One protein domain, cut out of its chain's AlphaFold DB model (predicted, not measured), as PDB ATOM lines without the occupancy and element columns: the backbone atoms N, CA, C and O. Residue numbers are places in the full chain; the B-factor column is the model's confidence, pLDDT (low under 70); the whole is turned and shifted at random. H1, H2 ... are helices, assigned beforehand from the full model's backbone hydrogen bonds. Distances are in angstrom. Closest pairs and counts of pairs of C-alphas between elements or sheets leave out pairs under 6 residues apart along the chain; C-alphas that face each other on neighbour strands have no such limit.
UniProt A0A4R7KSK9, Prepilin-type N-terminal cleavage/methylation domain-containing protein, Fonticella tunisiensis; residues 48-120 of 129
ATOM      1  N   LEU A  48     136.321 113.613 196.753       93.31
ATOM      2  CA  LEU A  48     136.362 112.329 196.051       93.31
ATOM      3  C   LEU A  48     137.753 112.002 195.509       93.31
ATOM      4  O   LEU A  48     138.213 110.869 195.644       93.31
ATOM      5  N   ALA A  49     138.446 112.983 194.932       93.81
ATOM      6  CA  ALA A  49     139.819 112.796 194.477       93.81
ATOM      7  C   ALA A  49     140.761 112.446 195.645       93.81
ATOM      8  O   ALA A  49     141.568 111.520 195.532       93.81
ATOM      9  N   ASN A  50     140.621 113.135 196.783       94.62
ATOM     10  CA  ASN A  50     141.390 112.852 197.996       94.62
ATOM     11  C   ASN A  50     141.104 111.438 198.526       94.62
ATOM     12  O   ASN A  50     142.045 110.698 198.808       94.62
ATOM     13  N   ALA A  51     139.828 111.046 198.604       94.88
ATOM     14  CA  ALA A  51     139.404 109.715 199.035       94.88
ATOM     15  C   ALA A  51     140.038 108.619 198.174       94.88
ATOM     16  O   ALA A  51     140.668 107.702 198.695       94.88
ATOM     17  N   LYS A  52     139.930 108.750 196.843       94.38
ATOM     18  CA  LYS A  52     140.493 107.784 195.888       94.38
ATOM     19  C   LYS A  52     142.017 107.705 195.994       94.38
ATOM     20  O   LYS A  52     142.569 106.613 195.939       94.38
ATOM     21  N   THR A  53     142.683 108.838 196.220       94.62
ATOM     22  CA  THR A  53     144.138 108.883 196.440       94.62
ATOM     23  C   THR A  53     144.539 108.100 197.692       94.62
ATOM     24  O   THR A  53     145.481 107.312 197.653       94.62
ATOM     25  N   ILE A  54     143.809 108.278 198.800       94.62
ATOM     26  CA  ILE A  54     144.054 107.523 200.036       94.62
ATOM     27  C   ILE A  54     143.776 106.036 199.810       94.62
ATOM     28  O   ILE A  54     144.609 105.213 200.169       94.62
ATOM     29  N   ALA A  55     142.652 105.682 199.182       94.69
ATOM     30  CA  ALA A  55     142.289 104.290 198.932       94.69
ATOM     31  C   ALA A  55     143.351 103.544 198.106       94.69
ATOM     32  O   ALA A  55     143.733 102.438 198.475       94.69
ATOM     33  N   GLN A  56     143.897 104.175 197.061       94.31
ATOM     34  CA  GLN A  56     144.994 103.612 196.263       94.31
ATOM     35  C   GLN A  56     146.274 103.415 197.085       94.31
ATOM     36  O   GLN A  56     146.949 102.394 196.964       94.31
ATOM     37  N   ALA A  57     146.612 104.378 197.945       93.25
ATOM     38  CA  ALA A  57     147.765 104.260 198.830       93.25
ATOM     39  C   ALA A  57     147.577 103.147 199.876       93.25
ATOM     40  O   ALA A  57     148.531 102.435 200.186       93.25
ATOM     41  N   VAL A  58     146.354 102.968 200.391       92.94
ATOM     42  CA  VAL A  58     145.992 101.861 201.289       92.94
ATOM     43  C   VAL A  58     146.112 100.512 200.585       92.94
ATOM     44  O   VAL A  58     146.690  99.590 201.153       92.94
ATOM     45  N   GLU A  59     145.625 100.394 199.350       91.75
ATOM     46  CA  GLU A  59     145.747  99.170 198.551       91.75
ATOM     47  C   GLU A  59     147.217  98.791 198.328       91.75
ATOM     48  O   GLU A  59     147.606  97.644 198.559       91.75
ATOM     49  N   LEU A  60     148.056  99.770 197.973       90.81
ATOM     50  CA  LEU A  60     149.496  99.564 197.831       90.81
ATOM     51  C   LEU A  60     150.146  99.155 199.161       90.81
ATOM     52  O   LEU A  60     150.906  98.189 199.198       90.81
ATOM     53  N   TYR A  61     149.824  99.849 200.257       90.44
ATOM     54  CA  TYR A  61     150.331  99.522 201.592       90.44
ATOM     55  C   TYR A  61     149.980  98.088 201.995       90.44
ATOM     56  O   TYR A  61     150.857  97.335 202.416       90.44
ATOM     57  N   ASN A  62     148.710  97.706 201.852       90.44
ATOM     58  CA  ASN A  62     148.220  96.386 202.230       90.44
ATOM     59  C   ASN A  62     148.834  95.283 201.356       90.44
ATOM     60  O   ASN A  62     149.164  94.226 201.884       90.44
ATOM     61  N   THR A  63     149.042  95.545 200.061       87.69
ATOM     62  CA  THR A  63     149.689  94.602 199.131       87.69
ATOM     63  C   THR A  63     151.171  94.406 199.452       87.69
ATOM     64  O   THR A  63     151.686  93.298 199.361       87.69
ATOM     65  N   GLU A  64     151.891  95.462 199.836       85.88
ATOM     66  CA  GLU A  64     153.312  95.345 200.185       85.88
ATOM     67  C   GLU A  64     153.548  94.727 201.570       85.88
ATOM     68  O   GLU A  64     154.579  94.094 201.801       85.88
ATOM     69  N   GLN A  65     152.608  94.896 202.500       81.19
ATOM     70  CA  GLN A  65     152.707  94.405 203.879       81.19
ATOM     71  C   GLN A  65     152.225  92.958 204.055       81.19
ATOM     72  O   GLN A  65     151.862  92.584 205.168       81.19
ATOM     73  N   ASP A  66     152.261  92.167 202.978       60.84
ATOM     74  CA  ASP A  66     151.526  90.929 202.654       60.84
ATOM     75  C   ASP A  66     151.464  89.783 203.693       60.84
ATOM     76  O   ASP A  66     151.033  88.689 203.368       60.84
ATOM     77  N   ASN A  67     151.872  89.941 204.954       56.22
ATOM     78  CA  ASN A  67     151.749  88.894 205.968       56.22
ATOM     79  C   ASN A  67     151.473  89.459 207.374       56.22
ATOM     80  O   ASN A  67     152.372  89.653 208.189       56.22
ATOM     81  N   ALA A  68     150.185  89.666 207.666       56.41
ATOM     82  CA  ALA A  68     149.560  89.641 208.999       56.41
ATOM     83  C   ALA A  68     149.996  90.657 210.079       56.41
ATOM     84  O   ALA A  68     149.413  90.641 211.163       56.41
ATOM     85  N   ALA A  69     150.961  91.547 209.842       70.06
ATOM     86  CA  ALA A  69     151.490  92.360 210.939       70.06
ATOM     87  C   ALA A  69     150.641  93.595 211.294       70.06
ATOM     88  O   ALA A  69     150.656  93.985 212.457       70.06
ATOM     89  N   ASN A  70     149.946  94.232 210.334       80.75
ATOM     90  CA  ASN A  70     149.083  95.401 210.601       80.75
ATOM     91  C   ASN A  70     148.370  95.940 209.337       80.75
ATOM     92  O   ASN A  70     148.714  97.030 208.867       80.75
ATOM     93  N   PRO A  71     147.389  95.230 208.749       88.81
ATOM     94  CA  PRO A  71     146.643  95.779 207.618       88.81
ATOM     95  C   PRO A  71     145.894  97.062 208.010       88.81
ATOM     96  O   PRO A  71     145.613  97.311 209.186       88.81
ATOM     97  N   ILE A  72     145.582  97.889 207.018       91.25
ATOM     98  CA  ILE A  72     144.561  98.930 207.139       91.25
ATOM     99  C   ILE A  72     143.227  98.280 206.774       91.25
ATOM    100  O   ILE A  72     143.045  97.815 205.648       91.25
ATOM    101  N   THR A  73     142.323  98.228 207.744       92.62
ATOM    102  CA  THR A  73     140.934  97.767 207.604       92.62
ATOM    103  C   THR A  73     139.972  98.941 207.753       92.62
ATOM    104  O   THR A  73     140.385 100.030 208.148       92.62
ATOM    105  N   GLU A  74     138.685  98.725 207.483       93.50
ATOM    106  CA  GLU A  74     137.634  99.751 207.588       93.50
ATOM    107  C   GLU A  74     137.643 100.490 208.939       93.50
ATOM    108  O   GLU A  74     137.521 101.703 208.977       93.50
ATOM    109  N   GLN A  75     137.909  99.800 210.049       94.06
ATOM    110  CA  GLN A  75     137.918 100.396 211.394       94.06
ATOM    111  C   GLN A  75     139.230 101.120 211.748       94.06
ATOM    112  O   GLN A  75     139.395 101.596 212.871       94.06
ATOM    113  N   THR A  76     140.206 101.165 210.837       94.06
ATOM    114  CA  THR A  76     141.487 101.831 211.103       94.06
ATOM    115  C   THR A  76     141.276 103.340 211.121       94.06
ATOM    116  O   THR A  76     140.807 103.910 210.139       94.06
ATOM    117  N   SER A  77     141.649 103.993 212.223       95.25
ATOM    118  CA  SER A  77     141.498 105.445 212.373       95.25
ATOM    119  C   SER A  77     142.328 106.230 211.352       95.25
ATOM    120  O   SER A  77     143.414 105.802 210.953       95.25
ATOM    121  N   ILE A  78     141.865 107.427 210.985       93.19
ATOM    122  CA  ILE A  78     142.580 108.319 210.057       93.19
ATOM    123  C   ILE A  78     144.017 108.621 210.504       93.19
ATOM    124  O   ILE A  78     144.929 108.658 209.674       93.19
ATOM    125  N   ASP A  79     144.236 108.820 211.804       92.88
ATOM    126  CA  ASP A  79     145.568 109.105 212.339       92.88
ATOM    127  C   ASP A  79     146.515 107.920 212.132       92.88
ATOM    128  O   ASP A  79     147.656 108.094 211.697       92.88
ATOM    129  N   GLU A  80     146.024 106.701 212.359       92.25
ATOM    130  CA  GLU A  80     146.792 105.485 212.120       92.25
ATOM    131  C   GLU A  80     147.061 105.265 210.625       92.25
ATOM    132  O   GLU A  80     148.195 104.956 210.248       92.25
ATOM    133  N   ILE A  81     146.066 105.494 209.758       92.94
ATOM    134  CA  ILE A  81     146.240 105.462 208.297       92.94
ATOM    135  C   ILE A  81     147.342 106.436 207.885       92.94
ATOM    136  O   ILE A  81     148.264 106.062 207.160       92.94
ATOM    137  N   LYS A  82     147.297 107.679 208.372       91.94
ATOM    138  CA  LYS A  82     148.301 108.698 208.058       91.94
ATOM    139  C   LYS A  82     149.703 108.249 208.457       91.94
ATOM    140  O   LYS A  82     150.622 108.358 207.647       91.94
ATOM    141  N   THR A  83     149.874 107.713 209.664       90.44
ATOM    142  CA  THR A  83     151.171 107.194 210.121       90.44
ATOM    143  C   THR A  83     151.656 106.016 209.273       90.44
ATOM    144  O   THR A  83     152.847 105.940 208.968       90.44
ATOM    145  N   LYS A  84     150.757 105.115 208.856       89.56
ATOM    146  CA  LYS A  84     151.091 103.949 208.021       89.56
ATOM    147  C   LYS A  84     151.459 104.331 206.582       89.56
ATOM    148  O   LYS A  84     152.419 103.786 206.037       89.56
ATOM    149  N   LEU A  85     150.738 105.275 205.976       90.19
ATOM    150  CA  LEU A  85     150.953 105.706 204.587       90.19
ATOM    151  C   LEU A  85     152.103 106.713 204.435       90.19
ATOM    152  O   LEU A  85     152.735 106.789 203.377       90.19
ATOM    153  N   MET A  86     152.390 107.476 205.491       89.19
ATOM    154  CA  MET A  86     153.454 108.479 205.538       89.19
ATOM    155  C   MET A  86     154.353 108.267 206.767       89.19
ATOM    156  O   MET A  86     154.358 109.097 207.684       89.19
ATOM    157  N   PRO A  87     155.121 107.163 206.819       81.94
ATOM    158  CA  PRO A  87     156.047 106.930 207.917       81.94
ATOM    159  C   PRO A  87     157.124 108.022 207.951       81.94
ATOM    160  O   PRO A  87     157.532 108.555 206.920       81.94
ATOM    161  N   SER A  88     157.662 108.320 209.135       76.12
ATOM    162  CA  SER A  88     158.704 109.347 209.317       76.12
ATOM    163  C   SER A  88     159.978 109.104 208.491       76.12
ATOM    164  O   SER A  88     160.776 110.018 208.310       76.12
ATOM    165  N   SER A  89     160.155 107.886 207.973       69.50
ATOM    166  CA  SER A  89     161.263 107.470 207.112       69.50
ATOM    167  C   SER A  89     161.109 107.890 205.639       69.50
ATOM    168  O   SER A  89     162.056 107.712 204.877       69.50
ATOM    169  N   GLY A  90     159.951 108.421 205.213       66.62
ATOM    170  CA  GLY A  90     159.751 108.956 203.859       66.62
ATOM    171  C   GLY A  90     158.320 108.874 203.308       66.62
ATOM    172  O   GLY A  90     157.428 108.257 203.884       66.62
ATOM    173  N   THR A  91     158.109 109.473 202.133       69.88
ATOM    174  CA  THR A  91     156.831 109.489 201.393       69.88
ATOM    175  C   THR A  91     156.659 108.241 200.519       69.88
ATOM    176  O   THR A  91     156.704 108.328 199.292       69.88
ATOM    177  N   LYS A  92     156.543 107.061 201.139       77.94
ATOM    178  CA  LYS A  92     156.524 105.781 200.406       77.94
ATOM    179  C   LYS A  92     155.206 105.531 199.662       77.94
ATOM    180  O   LYS A  92     155.238 105.228 198.477       77.94
ATOM    181  N   TYR A  93     154.072 105.679 200.346       87.56
ATOM    182  CA  TYR A  93     152.747 105.384 199.781       87.56
ATOM    183  C   TYR A  93     151.976 106.649 199.401       87.56
ATOM    184  O   TYR A  93     151.075 106.607 198.569       87.56
ATOM    185  N   LEU A  94     152.344 107.788 199.994       89.50
ATOM    186  CA  LEU A  94     151.713 109.072 199.733       89.50
ATOM    187  C   LEU A  94     152.729 110.219 199.840       89.50
ATOM    188  O   LEU A  94     153.506 110.290 200.793       89.50
ATOM    189  N   SER A  95     152.713 111.129 198.862       86.81
ATOM    190  CA  SER A  95     153.618 112.291 198.790       86.81
ATOM    191  C   SER A  95     153.221 113.432 199.725       86.81
ATOM    192  O   SER A  95     154.080 114.146 200.238       86.81
ATOM    193  N   SER A  96     151.923 113.606 199.966       90.25
ATOM    194  CA  SER A  96     151.392 114.603 200.892       90.25
ATOM    195  C   SER A  96     150.024 114.179 201.405       90.25
ATOM    196  O   SER A  96     149.211 113.653 200.647       90.25
ATOM    197  N   TRP A  97     149.770 114.433 202.686       91.00
ATOM    198  CA  TRP A  97     148.471 114.163 203.285       91.00
ATOM    199  C   TRP A  97     147.436 115.188 202.794       91.00
ATOM    200  O   TRP A  97     147.746 116.384 202.803       91.00
ATOM    201  N   PRO A  98     146.216 114.781 202.396       91.38
ATOM    202  CA  PRO A  98     145.187 115.729 202.000       91.38
ATOM    203  C   PRO A  98     144.803 116.666 203.147       91.38
ATOM    204  O   PRO A  98     144.597 116.246 204.283       91.38
ATOM    205  N   ASN A  99     144.659 117.952 202.835       87.06
ATOM    206  CA  ASN A  99     144.318 118.979 203.828       87.06
ATOM    207  C   ASN A  99     142.828 118.991 204.215       87.06
ATOM    208  O   ASN A  99     142.436 119.761 205.085       87.06
ATOM    209  N   ASP A 100     141.998 118.203 203.534       87.62
ATOM    210  CA  ASP A 100     140.555 118.130 203.748       87.62
ATOM    211  C   ASP A 100     140.071 116.697 203.494       87.62
ATOM    212  O   ASP A 100     140.323 116.140 202.418       87.62
ATOM    213  N   LEU A 101     139.419 116.120 204.505       84.25
ATOM    214  CA  LEU A 101     138.972 114.726 204.568       84.25
ATOM    215  C   LEU A 101     137.465 114.605 204.818       84.25
ATOM    216  O   LEU A 101     137.004 113.561 205.257       84.25
ATOM    217  N   GLY A 102     136.686 115.676 204.640       84.81
ATOM    218  CA  GLY A 102     135.222 115.591 204.737       84.81
ATOM    219  C   GLY A 102     134.662 115.195 206.114       84.81
ATOM    220  O   GLY A 102     133.456 115.006 206.230       84.81
ATOM    221  N   GLY A 103     135.501 115.100 207.154       89.88
ATOM    222  CA  GLY A 103     135.105 114.717 208.513       89.88
ATOM    223  C   GLY A 103     135.142 113.214 208.819       89.88
ATOM    224  O   GLY A 103     134.619 112.824 209.859       89.88
ATOM    225  N   TRP A 104     135.745 112.394 207.953       93.94
ATOM    226  CA  TRP A 104     135.896 110.948 208.167       93.94
ATOM    227  C   TRP A 104     136.730 110.628 209.410       93.94
ATOM    228  O   TRP A 104     137.715 111.312 209.696       93.94
ATOM    229  N   GLN A 105     136.326 109.592 210.143       93.81
ATOM    230  CA  GLN A 105     136.969 109.142 211.380       93.81
ATOM    231  C   GLN A 105     137.832 107.897 211.159       93.81
ATOM    232  O   GLN A 105     138.871 107.741 211.812       93.81
ATOM    233  N   ASP A 106     137.451 107.055 210.201       95.69
ATOM    234  CA  ASP A 106     138.140 105.813 209.863       95.69
ATOM    235  C   ASP A 106     138.186 105.553 208.345       95.69
ATOM    236  O   ASP A 106     137.778 106.389 207.535       95.69
ATOM    237  N   TYR A 107     138.775 104.423 207.944       95.06
ATOM    238  CA  TYR A 107     138.858 104.027 206.536       95.06
ATOM    239  C   TYR A 107     137.491 103.643 205.949       95.06
ATOM    240  O   TYR A 107     137.270 103.849 204.757       95.06
ATOM    241  N   GLY A 108     136.582 103.105 206.766       95.38
ATOM    242  CA  GLY A 108     135.228 102.721 206.374       95.38
ATOM    243  C   GLY A 108     134.450 103.917 205.843       95.38
ATOM    244  O   GLY A 108     133.926 103.854 204.734       95.38
ATOM    245  N   ASP A 109     134.510 105.048 206.545       95.06
ATOM    246  CA  ASP A 109     133.916 106.312 206.100       95.06
ATOM    247  C   ASP A 109     134.415 106.750 204.703       95.06
ATOM    248  O   ASP A 109     133.647 107.258 203.878       95.06
ATOM    249  N   ILE A 110     135.709 106.543 204.412       94.19
ATOM    250  CA  ILE A 110     136.310 106.860 203.104       94.19
ATOM    251  C   ILE A 110     135.727 105.955 202.019       94.19
ATOM    252  O   ILE A 110     135.377 106.422 200.930       94.19
ATOM    253  N   ILE A 111     135.652 104.654 202.296       94.69
ATOM    254  CA  ILE A 111     135.145 103.661 201.351       94.69
ATOM    255  C   ILE A 111     133.656 103.876 201.086       94.69
ATOM    256  O   ILE A 111     133.263 103.937 199.918       94.69
ATOM    257  N   ASP A 112     132.854 104.097 202.122       94.81
ATOM    258  CA  ASP A 112     131.428 104.409 202.007       94.81
ATOM    259  C   ASP A 112     131.204 105.678 201.176       94.81
ATOM    260  O   ASP A 112     130.336 105.725 200.295       94.81
ATOM    261  N   TYR A 113     132.031 106.707 201.376       93.81
ATOM    262  CA  TYR A 113     131.963 107.916 200.561       93.81
ATOM    263  C   TYR A 113     132.279 107.658 199.080       93.81
ATOM    264  O   TYR A 113     131.556 108.134 198.201       93.81
ATOM    265  N   ILE A 114     133.333 106.896 198.773       93.00
ATOM    266  CA  ILE A 114     133.678 106.551 197.384       93.00
ATOM    267  C   ILE A 114     132.543 105.754 196.737       93.00
ATOM    268  O   ILE A 114     132.119 106.078 195.625       93.00
ATOM    269  N   GLN A 115     132.021 104.746 197.439       91.50
ATOM    270  CA  GLN A 115     130.948 103.894 196.937       91.50
ATOM    271  C   GLN A 115     129.677 104.702 196.663       91.50
ATOM    272  O   GLN A 115     129.110 104.610 195.574       91.50
ATOM    273  N   THR A 116     129.247 105.541 197.604       89.06
ATOM    274  CA  THR A 116     128.059 106.391 197.422       89.06
ATOM    275  C   THR A 116     128.238 107.400 196.283       89.06
ATOM    276  O   THR A 116     127.307 107.618 195.504       89.06
ATOM    277  N   ALA A 117     129.431 107.976 196.111       86.88
ATOM    278  CA  ALA A 117     129.728 108.874 194.997       86.88
ATOM    279  C   ALA A 117     129.670 108.169 193.628       86.88
ATOM    280  O   ALA A 117     129.152 108.738 192.663       86.88
ATOM    281  N   ASP A 118     130.152 106.928 193.539       77.56
ATOM    282  CA  ASP A 118     130.105 106.146 192.302       77.56
ATOM    283  C   ASP A 118     128.662 105.684 191.975       77.56
ATOM    284  O   ASP A 118     128.251 105.746 190.814       77.56
ATOM    285  N   GLN A 119     127.845 105.331 192.980       72.25
ATOM    286  CA  GLN A 119     126.415 104.994 192.797       72.25
ATOM    287  C   GLN A 119     125.566 106.181 192.304       72.25
ATOM    288  O   GLN A 119     124.650 106.025 191.488       72.25
ATOM    289  N   ASN A 120     125.877 107.393 192.767       66.88
ATOM    290  CA  ASN A 120     125.198 108.604 192.305       66.88
ATOM    291  C   ASN A 120     125.510 108.908 190.828       66.88
ATOM    292  O   ASN A 120     124.633 109.359 190.093       66.88
TER     293      ASN A 120
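Overview. This is residues 48 to 120 of the 129 residues of the protein "Prepilin-type N-terminal cleavage/methylation domain-containing protein" of Fonticella tunisiensis (UniProt A0A4R7KSK9). Look first for one long helix, H1, with two shorter helices packed on different parts of it, H3 on residues 48 to 55 and H2 on residues 57 to 61, each steeply tilted to H1. Two long loops, residues 65 to 77 and 86 to 106, join the helices, and residues 64 to 69 stick out. The printed part has 73 residues with three named helices, in the order H1, H2, H3, and no named strand; its class is all helix. It is compact, with a radius of gyration of the C-alphas of 11.9 A, and spans 37 by 26 by 17 A.

Arrangement. Begin at H1, residues 48 to 64. With residues 48 to 55 alone it touches H3, residues 107 to 120; the closest C-alphas, those of Ala 51 and Ile 110, are 5.9 A apart. These two run opposite ways at a steep tilt of 52 degrees. With residues 57 to 61 alone H1 touches H2, residues 78 to 85, the closest C-alphas being those of Ala 57 and Leu 85, 6.7 A apart. They run the same way at a steep tilt of 53 degrees. H2 and H3 are close but not clearly touching, about perpendicular at 86 degrees; their closest C-alphas, of Ile 78 and Tyr 107, are 6.7 A apart. In H1, H2 and H3 every O i to N i+4 pair is within hydrogen-bond range.

Along the chain. Find C-alpha 48 at (136.362, 112.329, 196.051); from there H1 runs 24.3 A to C-alpha 64. H2 begins at C-alpha 78, at (142.580, 108.319, 210.057), and covers 10.3 A. H3 runs 20.3 A from C-alpha 107 to C-alpha 120 at (125.198, 108.604, 192.305).

Size, cuts and confidence. The two C-alphas farthest apart, those of Ser 89 and Asn 120, are 39.0 A apart. Both links, H1 to H2 and H2 to H3, are long, and the printed part has no cut. In the B-factor column, find pLDDT under 70 at residues 66 to 68, 89 to 91 and 120.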